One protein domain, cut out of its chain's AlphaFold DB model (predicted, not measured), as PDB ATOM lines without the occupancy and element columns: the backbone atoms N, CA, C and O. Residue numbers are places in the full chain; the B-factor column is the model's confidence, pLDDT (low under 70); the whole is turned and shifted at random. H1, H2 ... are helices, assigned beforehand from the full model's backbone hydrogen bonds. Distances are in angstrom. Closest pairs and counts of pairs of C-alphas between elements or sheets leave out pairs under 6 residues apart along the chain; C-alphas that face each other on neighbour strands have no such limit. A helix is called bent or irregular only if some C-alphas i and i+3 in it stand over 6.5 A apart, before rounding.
ATOM      1  N   LYS A  49     152.166 155.626 159.993       87.38
ATOM      2  CA  LYS A  49     151.857 154.451 159.175       87.38
ATOM      3  C   LYS A  49     150.780 154.700 158.133       87.38
ATOM      4  O   LYS A  49     150.981 154.318 156.988       87.38
ATOM      5  N   GLN A  50     149.667 155.350 158.480       88.31
ATOM      6  CA  GLN A  50     148.653 155.699 157.477       88.31
ATOM      7  C   GLN A  50     149.221 156.636 156.411       88.31
ATOM      8  O   GLN A  50     148.919 156.447 155.235       88.31
ATOM      9  N   LEU A  51     150.048 157.612 156.798       87.88
ATOM     10  CA  LEU A  51     150.702 158.518 155.855       87.88
ATOM     11  C   LEU A  51     151.572 157.744 154.865       87.88
ATOM     12  O   LEU A  51     151.353 157.844 153.662       87.88
ATOM     13  N   LEU A  52     152.503 156.938 155.376       85.56
ATOM     14  CA  LEU A  52     153.433 156.157 154.567       85.56
ATOM     15  C   LEU A  52     152.691 155.147 153.692       85.56
ATOM     16  O   LEU A  52     152.939 155.093 152.497       85.56
ATOM     17  N   SER A  53     151.729 154.403 154.240       83.88
ATOM     18  CA  SER A  53     150.927 153.463 153.450       83.88
ATOM     19  C   SER A  53     150.142 154.164 152.339       83.88
ATOM     20  O   SER A  53     150.133 153.673 151.216       83.88
ATOM     21  N   THR A  54     149.535 155.324 152.611       85.12
ATOM     22  CA  THR A  54     148.808 156.077 151.574       85.12
ATOM     23  C   THR A  54     149.771 156.604 150.512       85.12
ATOM     24  O   THR A  54     149.464 156.522 149.329       85.12
ATOM     25  N   ALA A  55     150.942 157.109 150.908       83.25
ATOM     26  CA  ALA A  55     151.919 157.666 149.979       83.25
ATOM     27  C   ALA A  55     152.644 156.603 149.137       83.25
ATOM     28  O   ALA A  55     153.070 156.890 148.025       83.25
ATOM     29  N   LEU A  56     152.735 155.362 149.627       79.62
ATOM     30  CA  LEU A  56     153.166 154.223 148.816       79.62
ATOM     31  C   LEU A  56     152.130 153.901 147.734       79.62
ATOM     32  O   LEU A  56     152.491 153.621 146.597       79.62
ATOM     33  N   SER A  57     150.838 153.947 148.053       77.38
ATOM     34  CA  SER A  57     149.785 153.628 147.081       77.38
ATOM     35  C   SER A  57     149.459 154.775 146.116       77.38
ATOM     36  O   SER A  57     149.026 154.511 144.996       77.38
ATOM     37  N   ASP A  58     149.663 156.030 146.524       78.12
ATOM     38  CA  ASP A  58     149.339 157.229 145.746       78.12
ATOM     39  C   ASP A  58     150.610 158.035 145.400       78.12
ATOM     40  O   ASP A  58     151.126 158.765 146.255       78.12
ATOM     41  N   PRO A  59     151.094 157.978 144.140       70.62
ATOM     42  CA  PRO A  59     152.279 158.719 143.711       70.62
ATOM     43  C   PRO A  59     152.167 160.237 143.907       70.62
ATOM     44  O   PRO A  59     153.188 160.913 144.019       70.62
ATOM     45  N   ARG A  60     150.948 160.794 143.977       74.75
ATOM     46  CA  ARG A  60     150.725 162.239 144.154       74.75
ATOM     47  C   ARG A  60     151.098 162.733 145.547       74.75
ATOM     48  O   ARG A  60     151.288 163.930 145.731       74.75
ATOM     49  N   LEU A  61     151.190 161.832 146.525       73.56
ATOM     50  CA  LEU A  61     151.610 162.158 147.889       73.56
ATOM     51  C   LEU A  61     153.138 162.151 148.058       73.56
ATOM     52  O   LEU A  61     153.618 162.484 149.138       73.56
ATOM     53  N   GLY A  62     153.887 161.835 146.995       64.69
ATOM     54  CA  GLY A  62     155.285 162.234 146.858       64.69
ATOM     55  C   GLY A  62     156.263 161.538 147.802       64.69
ATOM     56  O   GLY A  62     157.051 162.209 148.464       64.69
ATOM     57  N   LEU A  63     156.288 160.202 147.831       68.25
ATOM     58  CA  LEU A  63     157.517 159.518 148.241       68.25
ATOM     59  C   LEU A  63     158.493 159.570 147.065       68.25
ATOM     60  O   LEU A  63     158.240 158.966 146.024       68.25
ATOM     61  N   ALA A  64     159.590 160.310 147.225       67.00
ATOM     62  CA  ALA A  64     160.680 160.338 146.259       67.00
ATOM     63  C   ALA A  64     161.390 158.977 146.271       67.00
ATOM     64  O   ALA A  64     162.357 158.758 146.999       67.00
ATOM     65  N   LEU A  65     160.854 158.037 145.499       69.62
ATOM     66  CA  LEU A  65     161.444 156.730 145.272       69.62
ATOM     67  C   LEU A  65     161.999 156.693 143.849       69.62
ATOM     68  O   LEU A  65     161.312 157.140 142.929       69.62
ATOM     69  N   PRO A  66     163.209 156.151 143.647       75.69
ATOM     70  CA  PRO A  66     163.696 155.843 142.311       75.69
ATOM     71  C   PRO A  66     162.673 154.990 141.556       75.69
ATOM     72  O   PRO A  66     162.116 154.043 142.122       75.69
ATOM     73  N   GLU A  67     162.440 155.298 140.281       74.12
ATOM     74  CA  GLU A  67     161.415 154.624 139.474       74.12
ATOM     75  C   GLU A  67     161.649 153.106 139.406       74.12
ATOM     76  O   GLU A  67     160.709 152.315 139.468       74.12
ATOM     77  N   GLN A  68     162.919 152.691 139.421       75.50
ATOM     78  CA  GLN A  68     163.349 151.291 139.432       75.50
ATOM     79  C   GLN A  68     162.881 150.517 140.673       75.50
ATOM     80  O   GLN A  68     162.746 149.296 140.630       75.50
ATOM     81  N   LEU A  69     162.644 151.208 141.790       72.62
ATOM     82  CA  LEU A  69     162.148 150.605 143.026       72.62
ATOM     83  C   LEU A  69     160.625 150.712 143.138       72.62
ATOM     84  O   LEU A  69     160.020 149.956 143.890       72.62
ATOM     85  N   ASN A  70     159.992 151.608 142.379       72.50
ATOM     86  CA  ASN A  70     158.608 152.030 142.578       72.50
ATOM     87  C   ASN A  70     157.623 150.846 142.532       72.50
ATOM     88  O   ASN A  70     156.826 150.675 143.449       72.50
ATOM     89  N   GLN A  71     157.706 149.962 141.534       73.88
ATOM     90  CA  GLN A  71     156.740 148.863 141.387       73.88
ATOM     91  C   GLN A  71     156.845 147.813 142.508       73.88
ATOM     92  O   GLN A  71     155.862 147.536 143.202       73.88
ATOM     93  N   SER A  72     158.038 147.257 142.724       75.62
ATOM     94  CA  SER A  72     158.280 146.208 143.724       75.62
ATOM     95  C   SER A  72     158.113 146.722 145.154       75.62
ATOM     96  O   SER A  72     157.605 146.005 146.020       75.62
ATOM     97  N   PHE A  73     158.508 147.973 145.402       76.00
ATOM     98  CA  PHE A  73     158.394 148.608 146.708       76.00
ATOM     99  C   PHE A  73     156.932 148.858 147.078       76.00
ATOM    100  O   PHE A  73     156.534 148.545 148.195       76.00
ATOM    101  N   ARG A  74     156.086 149.309 146.144       74.31
ATOM    102  CA  ARG A  74     154.648 149.501 146.412       74.31
ATOM    103  C   ARG A  74     153.921 148.225 146.818       74.31
ATOM    104  O   ARG A  74     153.007 148.283 147.634       74.31
ATOM    105  N   GLN A  75     154.310 147.088 146.249       75.75
ATOM    106  CA  GLN A  75     153.646 145.810 146.509       75.75
ATOM    107  C   GLN A  75     154.119 145.145 147.807       75.75
ATOM    108  O   GLN A  75     153.344 144.443 148.450       75.75
ATOM    109  N   ASN A  76     155.376 145.368 148.204       81.00
ATOM    110  CA  ASN A  76     156.021 144.573 149.253       81.00
ATOM    111  C   ASN A  76     156.517 145.382 150.459       81.00
ATOM    112  O   ASN A  76     156.931 144.789 151.460       81.00
ATOM    113  N   ALA A  77     156.493 146.717 150.400       81.56
ATOM    114  CA  ALA A  77     156.965 147.547 151.499       81.56
ATOM    115  C   ALA A  77     156.111 147.345 152.756       81.56
ATOM    116  O   ALA A  77     154.879 147.374 152.738       81.56
ATOM    117  N   ARG A  78     156.798 147.179 153.886       84.81
ATOM    118  CA  ARG A  78     156.187 147.084 155.210       84.81
ATOM    119  C   ARG A  78     156.660 148.257 156.052       84.81
ATOM    120  O   ARG A  78     157.857 148.486 156.182       84.81
ATOM    121  N   VAL A  79     155.713 148.964 156.658       85.50
ATOM    122  CA  VAL A  79     156.014 150.041 157.606       85.50
ATOM    123  C   VAL A  79     156.175 149.436 159.000       85.50
ATOM    124  O   VAL A  79     155.232 148.848 159.541       85.50
ATOM    125  N   LEU A  80     157.370 149.575 159.573       89.62
ATOM    126  CA  LEU A  80     157.673 149.186 160.949       89.62
ATOM    127  C   LEU A  80     157.642 150.432 161.838       89.62
ATOM    128  O   LEU A  80     158.290 151.426 161.536       89.62
ATOM    129  N   GLU A  81     156.896 150.370 162.938       87.69
ATOM    130  CA  GLU A  81     156.777 151.466 163.904       87.69
ATOM    131  C   GLU A  81     157.193 151.000 165.298       87.69
ATOM    132  O   GLU A  81     156.948 149.849 165.687       87.69
ATOM    133  N   ASN A  82     157.754 151.926 166.076       88.12
ATOM    134  CA  ASN A  82     158.157 151.697 167.461       88.12
ATOM    135  C   ASN A  82     159.097 150.481 167.565       88.12
ATOM    136  O   ASN A  82     159.996 150.295 166.748       88.12
ATOM    137  N   LYS A  83     158.851 149.600 168.537       92.94
ATOM    138  CA  LYS A  83     159.656 148.399 168.788       92.94
ATOM    139  C   LYS A  83     159.607 147.357 167.663       92.94
ATOM    140  O   LYS A  83     160.389 146.417 167.700       92.94
ATOM    141  N   LYS A  84     158.747 147.507 166.644       92.50
ATOM    142  CA  LYS A  84     158.744 146.588 165.490       92.50
ATOM    143  C   LYS A  84     160.032 146.674 164.678       92.50
ATOM    144  O   LYS A  84     160.389 145.692 164.046       92.50
ATOM    145  N   ILE A  85     160.744 147.804 164.722       91.69
ATOM    146  CA  ILE A  85     162.048 147.938 164.059       91.69
ATOM    147  C   ILE A  85     163.089 146.963 164.626       91.69
ATOM    148  O   ILE A  85     163.995 146.555 163.910       91.69
ATOM    149  N   LEU A  86     162.921 146.525 165.881       92.75
ATOM    150  CA  LEU A  86     163.852 145.611 166.543       92.75
ATOM    151  C   LEU A  86     163.895 144.229 165.877       92.75
ATOM    152  O   LEU A  86     164.879 143.519 166.033       92.75
ATOM    153  N   SER A  87     162.885 143.856 165.078       94.88
ATOM    154  CA  SER A  87     162.921 142.613 164.293       94.88
ATOM    155  C   SER A  87     163.974 142.622 163.180       94.88
ATOM    156  O   SER A  87     164.153 141.618 162.495       94.88
ATOM    157  N   LEU A  88     164.581 143.779 162.908       94.12
ATOM    158  CA  LEU A  88     165.662 143.929 161.941       94.12
ATOM    159  C   LEU A  88     167.046 143.816 162.589       94.12
ATOM    160  O   LEU A  88     168.025 143.761 161.850       94.12
ATOM    161  N   LEU A  89     167.129 143.768 163.924       94.56
ATOM    162  CA  LEU A  89     168.407 143.616 164.612       94.56
ATOM    163  C   LEU A  89     169.079 142.285 164.262       94.56
ATOM    164  O   LEU A  89     168.400 141.285 164.016       94.56
ATOM    165  N   GLY A  90     170.410 142.282 164.225       93.94
ATOM    166  CA  GLY A  90     171.223 141.135 163.821       93.94
ATOM    167  C   GLY A  90     171.285 140.911 162.307       93.94
ATOM    168  O   GLY A  90     171.970 139.993 161.854       93.94
ATOM    169  N   ARG A  91     170.602 141.736 161.500       94.88
ATOM    170  CA  ARG A  91     170.847 141.783 160.053       94.88
ATOM    171  C   ARG A  91     172.170 142.482 159.794       94.88
ATOM    172  O   ARG A  91     172.461 143.513 160.398       94.88
ATOM    173  N   GLU A  92     172.932 141.942 158.852       96.00
ATOM    174  CA  GLU A  92     174.234 142.482 158.473       96.00
ATOM    175  C   GLU A  92     174.152 143.991 158.179       96.00
ATOM    176  O   GLU A  92     173.306 144.449 157.410       96.00
ATOM    177  N   GLY A  93     174.990 144.772 158.869       93.69
ATOM    178  CA  GLY A  93     175.080 146.231 158.739       93.69
ATOM    179  C   GLY A  93     173.926 147.044 159.344       93.69
ATOM    180  O   GLY A  93     174.093 148.244 159.568       93.69
ATOM    181  N   PHE A  94     172.776 146.438 159.657       94.81
ATOM    182  CA  PHE A  94     171.612 147.182 160.145       94.81
ATOM    183  C   PHE A  94     171.836 147.768 161.543       94.81
ATOM    184  O   PHE A  94     171.494 148.923 161.782       94.81
ATOM    185  N   ASP A  95     172.442 147.002 162.451       94.94
ATOM    186  CA  ASP A  95     172.647 147.413 163.845       94.94
ATOM    187  C   ASP A  95     173.535 148.661 163.937       94.94
ATOM    188  O   ASP A  95     173.208 149.623 164.638       94.94
ATOM    189  N   GLN A  96     174.623 148.677 163.161       92.62
ATOM    190  CA  GLN A  96     175.510 149.831 163.052       92.62
ATOM    191  C   GLN A  96     174.784 151.025 162.425       92.62
ATOM    192  O   GLN A  96     174.817 152.116 162.989       92.62
ATOM    193  N   ALA A  97     174.086 150.825 161.301       91.75
ATOM    194  CA  ALA A  97     173.359 151.899 160.624       91.75
ATOM    195  C   ALA A  97     172.288 152.533 161.527       91.75
ATOM    196  O   ALA A  97     172.154 153.757 161.572       91.75
ATOM    197  N   LEU A  98     171.551 151.714 162.284       92.31
ATOM    198  CA  LEU A  98     170.560 152.191 163.242       92.31
ATOM    199  C   LEU A  98     171.221 152.968 164.386       92.31
ATOM    200  O   LEU A  98     170.740 154.043 164.739       92.31
ATOM    201  N   SER A  99     172.325 152.458 164.941       91.12
ATOM    202  CA  SER A  99     173.087 153.141 165.993       91.12
ATOM    203  C   SER A  99     173.594 154.511 165.528       91.12
ATOM    204  O   SER A  99     173.408 155.515 166.214       91.12
ATOM    205  N   GLU A 100     174.154 154.589 164.320       90.38
ATOM    206  CA  GLU A 100     174.629 155.844 163.736       90.38
ATOM    207  C   GLU A 100     173.497 156.840 163.467       90.38
ATOM    208  O   GLU A 100     173.642 158.028 163.761       90.38
ATOM    209  N   PHE A 101     172.368 156.361 162.937       90.25
ATOM    210  CA  PHE A 101     171.180 157.176 162.704       90.25
ATOM    211  C   PHE A 101     170.643 157.768 164.013       90.25
ATOM    212  O   PHE A 101     170.401 158.972 164.095       90.25
ATOM    213  N   LEU A 102     170.501 156.939 165.054       91.44
ATOM    214  CA  LEU A 102     170.024 157.366 166.373       91.44
ATOM    215  C   LEU A 102     171.021 158.277 167.092       91.44
ATOM    216  O   LEU A 102     170.608 159.173 167.823       91.44
ATOM    217  N   GLY A 103     172.320 158.077 166.863       90.44
ATOM    218  CA  GLY A 103     173.364 158.951 167.383       90.44
ATOM    219  C   GLY A 103     173.260 160.384 166.860       90.44
ATOM    220  O   GLY A 103     173.823 161.282 167.482       90.44
ATOM    221  N   ALA A 104     172.561 160.600 165.733       87.31
ATOM    222  CA  ALA A 104     172.280 161.899 165.113       87.31
ATOM    223  C   ALA A 104     173.513 162.812 164.950       87.31
ATOM    224  O   ALA A 104     173.377 164.021 164.777       87.31
ATOM    225  N   LYS A 105     174.723 162.237 165.003       84.19
ATOM    226  CA  LYS A 105     175.993 162.954 164.921       84.19
ATOM    227  C   LYS A 105     176.398 163.013 163.450       84.19
ATOM    228  O   LYS A 105     176.711 161.966 162.873       84.19
ATOM    229  N   PRO A 106     176.400 164.205 162.830       80.81
ATOM    230  CA  PRO A 106     176.883 164.369 161.470       80.81
ATOM    231  C   PRO A 106     178.284 163.779 161.315       80.81
ATOM    232  O   PRO A 106     179.087 163.848 162.245       80.81
ATOM    233  N   ALA A 107     178.592 163.230 160.139       78.31
ATOM    234  CA  ALA A 107     179.870 162.558 159.896       78.31
ATOM    235  C   ALA A 107     181.081 163.439 160.252       78.31
ATOM    236  O   ALA A 107     182.023 162.960 160.870       78.31
ATOM    237  N   TRP A 108     181.004 164.742 159.971       82.38
ATOM    238  CA  TRP A 108     182.055 165.722 160.268       82.38
ATOM    239  C   TRP A 108     182.258 166.017 161.766       82.38
ATOM    240  O   TRP A 108     183.264 166.610 162.136       82.38
ATOM    241  N   LEU A 109     181.329 165.606 162.637       80.75
ATOM    242  CA  LEU A 109     181.472 165.691 164.094       80.75
ATOM    243  C   LEU A 109     181.984 164.383 164.710       80.75
ATOM    244  O   LEU A 109     182.272 164.350 165.908       80.75
ATOM    245  N   LYS A 110     182.064 163.281 163.954       80.50
ATOM    246  CA  LYS A 110     182.575 162.009 164.478       80.50
ATOM    247  C   LYS A 110     184.089 162.139 164.676       80.50
ATOM    248  O   LYS A 110     184.822 162.450 163.746       80.50
TER     249      LYS A 110
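AT A GLANCE: This is residues 49 to 110 of the 113 residues of an uncharacterized protein of Candidatus Bathyarchaeota archaeon (UniProt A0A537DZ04). Two separate pairs of short helices, H1 with H2 and H3 with H4, make two loose lobes, joined by the single strand-like run of chain at residues 77 to 81 with open space between them. Residues 99 to 110, of which 99 to 103 belong to H4, stick out from the second lobe. The printed part has 62 residues, with four named helices in the order H1, H2, H3, H4 and no named strand; its class is all helix. It is loose, with a radius of gyration of the C-alphas of 14.5 A, and spans 38 by 28 by 22 A.

IN THESE COORDINATES: H2, residues 67 to 76, is 15.0 A long from C-alpha 67 at (161.415, 154.624, 139.474) to C-alpha 76; it is irregular, with C-alphas 68 and 71 7.3 A apart. H1, residues 49 to 57, begins at C-alpha 49 at (151.857, 154.451, 159.175) and is 12.3 A long. H3, residues 82 to 88, is 12.1 A long. H4, residues 94 to 103, is 13.9 A long and ends at C-alpha 103 at (173.364, 158.951, 167.383).

HOW THE PARTS SIT: H2 and H1 only just touch, with 3 pairs of C-alphas within 8 A, the closest being those of Leu 56 and Arg 74, 5.5 A apart. They run opposite ways at a steep tilt of 55 degrees. H2 is apart from H3 and H4, and H1 is apart from both too. H3 and H4 are close but not clearly touching; their closest C-alphas, of Leu 88 and Phe 94, are 7.0 A apart. They run opposite ways at 35.4 degrees, only just a steep tilt. In H1 and H4 every O i to N i+4 pair is within hydrogen-bond range; H2 has 4 of 6 and H3 0 of 3, though in H3 4 of 4 O i to N i+3 pairs are.

THE WHOLE: The C-alphas farthest apart, of Gln 75 and Leu 109, are 38.5 A apart. The printed part has no cut and no long link. Mean pLDDT of the printed part is 83.8; residues 62 to 65 are under 70.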